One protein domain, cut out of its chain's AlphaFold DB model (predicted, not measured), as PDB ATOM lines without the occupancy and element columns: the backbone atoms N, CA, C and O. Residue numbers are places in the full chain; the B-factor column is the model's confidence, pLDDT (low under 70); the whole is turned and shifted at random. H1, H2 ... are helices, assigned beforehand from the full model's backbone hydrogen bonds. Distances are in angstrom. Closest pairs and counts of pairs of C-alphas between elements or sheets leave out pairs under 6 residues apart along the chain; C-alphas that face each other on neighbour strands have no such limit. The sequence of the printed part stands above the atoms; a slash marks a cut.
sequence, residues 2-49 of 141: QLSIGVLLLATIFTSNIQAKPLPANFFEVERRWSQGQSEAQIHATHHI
ATOM      1  N   GLN A   2      26.688-166.429  11.193       56.12
ATOM      2  CA  GLN A   2      27.620-167.464  11.695       56.12
ATOM      3  C   GLN A   2      28.332-168.239  10.571       56.12
ATOM      4  O   GLN A   2      29.405-168.790  10.790       56.12
ATOM      5  N   LEU A   3      27.784-168.223   9.349       57.53
ATOM      6  CA  LEU A   3      28.364-168.903   8.183       57.53
ATOM      7  C   LEU A   3      29.714-168.307   7.742       57.53
ATOM      8  O   LEU A   3      30.546-169.019   7.192       57.53
ATOM      9  N   SER A   4      29.969-167.025   8.018       65.56
ATOM     10  CA  SER A   4      31.201-166.331   7.618       65.56
ATOM     11  C   SER A   4      32.440-166.797   8.385       65.56
ATOM     12  O   SER A   4      33.509-166.901   7.794       65.56
ATOM     13  N   ILE A   5      32.309-167.118   9.676       70.88
ATOM     14  CA  ILE A   5      33.443-167.529  10.523       70.88
ATOM     15  C   ILE A   5      33.870-168.964  10.192       70.88
ATOM     16  O   ILE A   5      35.063-169.241  10.094       70.88
ATOM     17  N   GLY A   6      32.905-169.861   9.958       69.50
ATOM     18  CA  GLY A   6      33.183-171.252   9.587       69.50
ATOM     19  C   GLY A   6      33.920-171.372   8.250       69.50
ATOM     20  O   GLY A   6      34.872-172.137   8.147       69.50
ATOM     21  N   VAL A   7      33.542-170.563   7.253       75.25
ATOM     22  CA  VAL A   7      34.227-170.519   5.950       75.25
ATOM     23  C   VAL A   7      35.637-169.934   6.077       75.25
ATOM     24  O   VAL A   7      36.558-170.434   5.437       75.25
ATOM     25  N   LEU A   8      35.831-168.926   6.936       71.06
ATOM     26  CA  LEU A   8      37.152-168.338   7.180       71.06
ATOM     27  C   LEU A   8      38.102-169.328   7.870       71.06
ATOM     28  O   LEU A   8      39.260-169.433   7.478       71.06
ATOM     29  N   LEU A   9      37.601-170.087   8.851       69.44
ATOM     30  CA  LEU A   9      38.345-171.162   9.515       69.44
ATOM     31  C   LEU A   9      38.680-172.307   8.557       69.44
ATOM     32  O   LEU A   9      39.796-172.817   8.577       69.44
ATOM     33  N   LEU A  10      37.748-172.694   7.684       69.38
ATOM     34  CA  LEU A  10      38.032-173.703   6.667       69.38
ATOM     35  C   LEU A  10      39.134-173.208   5.717       69.38
ATOM     36  O   LEU A  10      40.096-173.926   5.460       69.38
ATOM     37  N   ALA A  11      39.042-171.959   5.252       65.31
ATOM     38  CA  ALA A  11      40.024-171.368   4.349       65.31
ATOM     39  C   ALA A  11      41.433-171.289   4.965       65.31
ATOM     40  O   ALA A  11      42.403-171.567   4.264       65.31
ATOM     41  N   THR A  12      41.571-170.973   6.258       63.91
ATOM     42  CA  THR A  12      42.884-170.936   6.933       63.91
ATOM     43  C   THR A  12      43.481-172.326   7.166       63.91
ATOM     44  O   THR A  12      44.700-172.503   7.089       63.91
ATOM     45  N   ILE A  13      42.646-173.344   7.390       64.38
ATOM     46  CA  ILE A  13      43.095-174.741   7.492       64.38
ATOM     47  C   ILE A  13      43.550-175.266   6.119       64.38
ATOM     48  O   ILE A  13      44.553-175.976   6.026       64.38
ATOM     49  N   PHE A  14      42.873-174.885   5.032       61.66
ATOM     50  CA  PHE A  14      43.290-175.273   3.681       61.66
ATOM     51  C   PHE A  14      44.570-174.552   3.227       61.66
ATOM     52  O   PHE A  14      45.445-175.195   2.652       61.66
ATOM     53  N   THR A  15      44.745-173.260   3.523       60.38
ATOM     54  CA  THR A  15      45.963-172.521   3.130       60.38
ATOM     55  C   THR A  15      47.208-172.939   3.908       60.38
ATOM     56  O   THR A  15      48.287-172.990   3.321       60.38
ATOM     57  N   SER A  16      47.076-173.318   5.183       56.72
ATOM     58  CA  SER A  16      48.202-173.843   5.974       56.72
ATOM     59  C   SER A  16      48.695-175.215   5.493       56.72
ATOM     60  O   SER A  16      49.887-175.496   5.581       56.72
ATOM     61  N   ASN A  17      47.823-176.040   4.900       53.16
ATOM     62  CA  ASN A  17      48.208-177.335   4.324       53.16
ATOM     63  C   ASN A  17      48.835-177.234   2.920       53.16
ATOM     64  O   ASN A  17      49.553-178.141   2.508       53.16
ATOM     65  N   ILE A  18      48.630-176.130   2.191       53.84
ATOM     66  CA  ILE A  18      49.219-175.920   0.852       53.84
ATOM     67  C   ILE A  18      50.740-175.664   0.923       53.84
ATOM     68  O   ILE A  18      51.446-175.792  -0.077       53.84
ATOM     69  N   GLN A  19      51.281-175.352   2.105       56.19
ATOM     70  CA  GLN A  19      52.712-175.089   2.281       56.19
ATOM     71  C   GLN A  19      53.558-176.357   2.501       56.19
ATOM     72  O   GLN A  19      54.789-176.285   2.493       56.19
ATOM     73  N   ALA A  20      52.930-177.528   2.641       59.78
ATOM     74  CA  ALA A  20      53.632-178.801   2.608       59.78
ATOM     75  C   ALA A  20      53.853-179.203   1.144       59.78
ATOM     76  O   ALA A  20      52.947-179.703   0.474       59.78
ATOM     77  N   LYS A  21      55.062-178.968   0.615       66.44
ATOM     78  CA  LYS A  21      55.434-179.536  -0.687       66.44
ATOM     79  C   LYS A  21      55.279-181.058  -0.605       66.44
ATOM     80  O   LYS A  21      55.733-181.643   0.379       66.44
ATOM     81  N   PRO A  22      54.676-181.704  -1.618       70.50
ATOM     82  CA  PRO A  22      54.563-183.153  -1.622       70.50
ATOM     83  C   PRO A  22      55.961-183.768  -1.532       70.50
ATOM     84  O   PRO A  22      56.923-183.227  -2.105       70.50
ATOM     85  N   LEU A  23      56.064-184.875  -0.793       75.75
ATOM     86  CA  LEU A  23      57.290-185.661  -0.719       75.75
ATOM     87  C   LEU A  23      57.726-186.032  -2.142       75.75
ATOM     88  O   LEU A  23      56.866-186.331  -2.976       75.75
ATOM     89  N   PRO A  24      59.030-185.973  -2.441       79.75
ATOM     90  CA  PRO A  24      59.528-186.310  -3.764       79.75
ATOM     91  C   PRO A  24      59.166-187.763  -4.096       79.75
ATOM     92  O   PRO A  24      59.427-188.670  -3.305       79.75
ATOM     93  N   ALA A  25      58.556-187.983  -5.261       81.38
ATOM     94  CA  ALA A  25      58.121-189.316  -5.682       81.38
ATOM     95  C   ALA A  25      59.282-190.158  -6.237       81.38
ATOM     96  O   ALA A  25      59.206-191.385  -6.279       81.38
ATOM     97  N   ASN A  26      60.355-189.505  -6.693       85.69
ATOM     98  CA  ASN A  26      61.527-190.148  -7.271       85.69
ATOM     99  C   ASN A  26      62.814-189.351  -6.992       85.69
ATOM    100  O   ASN A  26      62.786-188.186  -6.600       85.69
ATOM    101  N   PHE A  27      63.960-189.993  -7.221       85.38
ATOM    102  CA  PHE A  27      65.276-189.382  -7.012       85.38
ATOM    103  C   PHE A  27      65.523-188.164  -7.919       85.38
ATOM    104  O   PHE A  27      66.068-187.160  -7.474       85.38
ATOM    105  N   PHE A  28      65.059-188.205  -9.172       88.62
ATOM    106  CA  PHE A  28      65.213-187.087 -10.112       88.62
ATOM    107  C   PHE A  28      64.531-185.800  -9.628       88.62
ATOM    108  O   PHE A  28      65.001-184.693  -9.892       88.62
ATOM    109  N   GLU A  29      63.423-185.925  -8.902       87.44
ATOM    110  CA  GLU A  29      62.742-184.791  -8.293       87.44
ATOM    111  C   GLU A  29      63.538-184.205  -7.118       87.44
ATOM    112  O   GLU A  29      63.573-182.982  -6.973       87.44
ATOM    113  N   VAL A  30      64.217-185.042  -6.326       86.94
ATOM    114  CA  VAL A  30      65.145-184.596  -5.269       86.94
ATOM    115  C   VAL A  30      66.283-183.786  -5.883       86.94
ATOM    116  O   VAL A  30      66.508-182.643  -5.487       86.94
ATOM    117  N   GLU A  31      66.933-184.331  -6.911       88.38
ATOM    118  CA  GLU A  31      68.058-183.687  -7.592       88.38
ATOM    119  C   GLU A  31      67.657-182.336  -8.206       88.38
ATOM    120  O   GLU A  31      68.335-181.324  -8.008       88.38
ATOM    121  N   ARG A  32      66.487-182.276  -8.856       90.62
ATOM    122  CA  ARG A  32      65.918-181.023  -9.371       90.62
ATOM    123  C   ARG A  32      65.621-180.013  -8.258       90.62
ATOM    124  O   ARG A  32      65.785-178.812  -8.462       90.62
ATOM    125  N   ARG A  33      65.132-180.443  -7.094       87.69
ATOM    126  CA  ARG A  33      64.837-179.529  -5.975       87.69
ATOM    127  C   ARG A  33      66.122-179.010  -5.322       87.69
ATOM    128  O   ARG A  33      66.176-177.822  -4.998       87.69
ATOM    129  N   TRP A  34      67.169-179.832  -5.218       89.62
ATOM    130  CA  TRP A  34      68.504-179.376  -4.811       89.62
ATOM    131  C   TRP A  34      69.090-178.368  -5.801       89.62
ATOM    132  O   TRP A  34      69.596-177.330  -5.375       89.62
ATOM    133  N   SER A  35      68.954-178.596  -7.113       89.12
ATOM    134  CA  SER A  35      69.438-177.648  -8.129       89.12
ATOM    135  C   SER A  35      68.706-176.299  -8.083       89.12
ATOM    136  O   SER A  35      69.225-175.291  -8.554       89.12
ATOM    137  N   GLN A  36      67.502-176.266  -7.508       90.56
ATOM    138  CA  GLN A  36      66.718-175.054  -7.252       90.56
ATOM    139  C   GLN A  36      67.047-174.390  -5.902       90.56
ATOM    140  O   GLN A  36      66.389-173.419  -5.528       90.56
ATOM    141  N   GLY A  37      68.035-174.902  -5.162       86.62
ATOM    142  CA  GLY A  37      68.478-174.349  -3.883       86.62
ATOM    143  C   GLY A  37      67.586-174.703  -2.692       86.62
ATOM    144  O   GLY A  37      67.654-174.029  -1.666       86.62
ATOM    145  N   GLN A  38      66.734-175.728  -2.803       86.00
ATOM    146  CA  GLN A  38      65.951-176.203  -1.659       86.00
ATOM    147  C   GLN A  38      66.844-176.992  -0.702       86.00
ATOM    148  O   GLN A  38      67.669-177.798  -1.131       86.00
ATOM    149  N   SER A  39      66.674-176.761   0.600       82.25
ATOM    150  CA  SER A  39      67.424-177.491   1.621       82.25
ATOM    151  C   SER A  39      66.852-178.890   1.847       82.25
ATOM    152  O   SER A  39      65.679-179.150   1.579       82.25
ATOM    153  N   GLU A  40      67.667-179.782   2.410       80.44
ATOM    154  CA  GLU A  40      67.264-181.157   2.730       80.44
ATOM    155  C   GLU A  40      65.979-181.213   3.569       80.44
ATOM    156  O   GLU A  40      65.054-181.960   3.259       80.44
ATOM    157  N   ALA A  41      65.862-180.330   4.566       77.69
ATOM    158  CA  ALA A  41      64.680-180.226   5.419       77.69
ATOM    159  C   ALA A  41      63.408-179.792   4.662       77.69
ATOM    160  O   ALA A  41      62.301-180.110   5.086       77.69
ATOM    161  N   GLN A  42      63.544-179.062   3.550       78.31
ATOM    162  CA  GLN A  42      62.409-178.664   2.711       78.31
ATOM    163  C   GLN A  42      61.965-179.781   1.760       78.31
ATOM    164  O   GLN A  42      60.801-179.817   1.365       78.31
ATOM    165  N   ILE A  43      62.884-180.662   1.366       80.44
ATOM    166  CA  ILE A  43      62.609-181.772   0.447       80.44
ATOM    167  C   ILE A  43      62.075-182.979   1.225       80.44
ATOM    168  O   ILE A  43      61.093-183.594   0.809       80.44
ATOM    169  N   HIS A  44      62.661-183.258   2.387       75.88
ATOM    170  CA  HIS A  44      62.326-184.374   3.265       75.88
ATOM    171  C   HIS A  44      61.682-183.880   4.568       75.88
ATOM    172  O   HIS A  44      62.145-184.177   5.665       75.88
ATOM    173  N   ALA A  45      60.579-183.131   4.451       69.12
ATOM    174  CA  ALA A  45      59.907-182.482   5.585       69.12
ATOM    175  C   ALA A  45      59.420-183.449   6.685       69.12
ATOM    176  O   ALA A  45      59.213-183.035   7.822       69.12
ATOM    177  N   THR A  46      59.233-184.731   6.357       66.69
ATOM    178  CA  THR A  46      58.800-185.766   7.306       66.69
ATOM    179  C   THR A  46      59.944-186.598   7.878       66.69
ATOM    180  O   THR A  46      59.693-187.383   8.783       66.69
ATOM    181  N   HIS A  47      61.175-186.476   7.367       66.25
ATOM    182  CA  HIS A  47      62.313-187.253   7.867       66.25
ATOM    183  C   HIS A  47      63.149-186.386   8.799       66.25
ATOM    184  O   HIS A  47      63.806-185.429   8.387       66.25
ATOM    185  N   HIS A  48      63.131-186.725  10.085       66.00
ATOM    186  CA  HIS A  48      63.982-186.061  11.057       66.00
ATOM    187  C   HIS A  48      65.396-186.656  10.996       66.00
ATOM    188  O   HIS A  48      65.561-187.871  10.946       66.00
ATOM    189  N   ILE A  49      66.446-185.829  11.082       64.69
ATOM    190  CA  ILE A  49      67.848-186.295  10.992       64.69
ATOM    191  C   ILE A  49      68.209-187.365  12.039       64.69
ATOM    192  O   ILE A  49      69.128-188.150  11.844       64.69
TER     193      ILE A  49
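AT A GLANCE: This is residues 2 to 49 of the 141 residues of an uncharacterized protein of Baudoinia panamericana (strain UAMH 10762) (UniProt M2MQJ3). One long helix, H1, sticks out as an arm from a small head that holds the two shorter helices, H2 and H3, and the loops around them. H2 runs crosswise to the line of the arm, H3 follows it after a tight turn, and the final residues, 44 to 49, trail away from H2. The printed part has 48 residues with three named helices, in the order H1, H2, H3 along the chain, and no named strand; the class is all helix. The whole is extended, with a radius of gyration of the C-alphas of 15.6 A and spans of 47 by 21 by 18 A, the arm making the length.

IN THESE COORDINATES: H1 is the longest helix, residues 3 to 17, and measures 21.9 A from its first to its last C-alpha. It begins at C-alpha 3, at (28.364, -168.903, 8.183), and ends at C-alpha 17, at (48.208, -177.335, 4.324). H2 is residues 27 to 35, 12.5 A from first to last C-alpha. H3 is residues 40 to 43, 5.2 A long in the same measure, and ends at C-alpha 43, at (62.609, -181.772, 0.447).

HOW THE PARTS SIT: H1 touches no helix. Residues 2 to 19, of which 3 to 17 belong to H1, stand free. H1 and H2 are apart, and so are H1 and H3. A short link of 9 residues joins H1 to H2, and a tight link of 4 residues joins H2 to H3. H2 and H3 only just touch, with 3 pairs of C-alphas within 8 A; their closest C-alphas are those of Val 30 and Ile 43, 6.9 A apart, and their centres are 10.7 A apart. In H1 and H2 every pair of O of residue i and N of residue i+4 is within hydrogen-bond range; H3 is too short for such a pair, and its one pair of O i and N i+3 is within range.

THE WHOLE: The two C-alphas farthest apart are those of Gln 2 and Phe 28, 47.7 A, and the first and last printed C-alphas, of Gln 2 and Ile 49, are 44.4 A apart. Without the stretch that stands free, the body has 30 residues, spans 21 by 18 by 16 A and has a radius of gyration of 8.6 A, 1.07 times that of a compact globule of as many residues. The printed part has no cut, and neither link is long. The mean pLDDT of the printed part is 73.4; 22 residues are under 70, namely residues 2 to 4, residue 6, residues 9 to 21 and residues 45 to 49. The mean pLDDT is 65 in H1, 88 in H2 and 79 in H3.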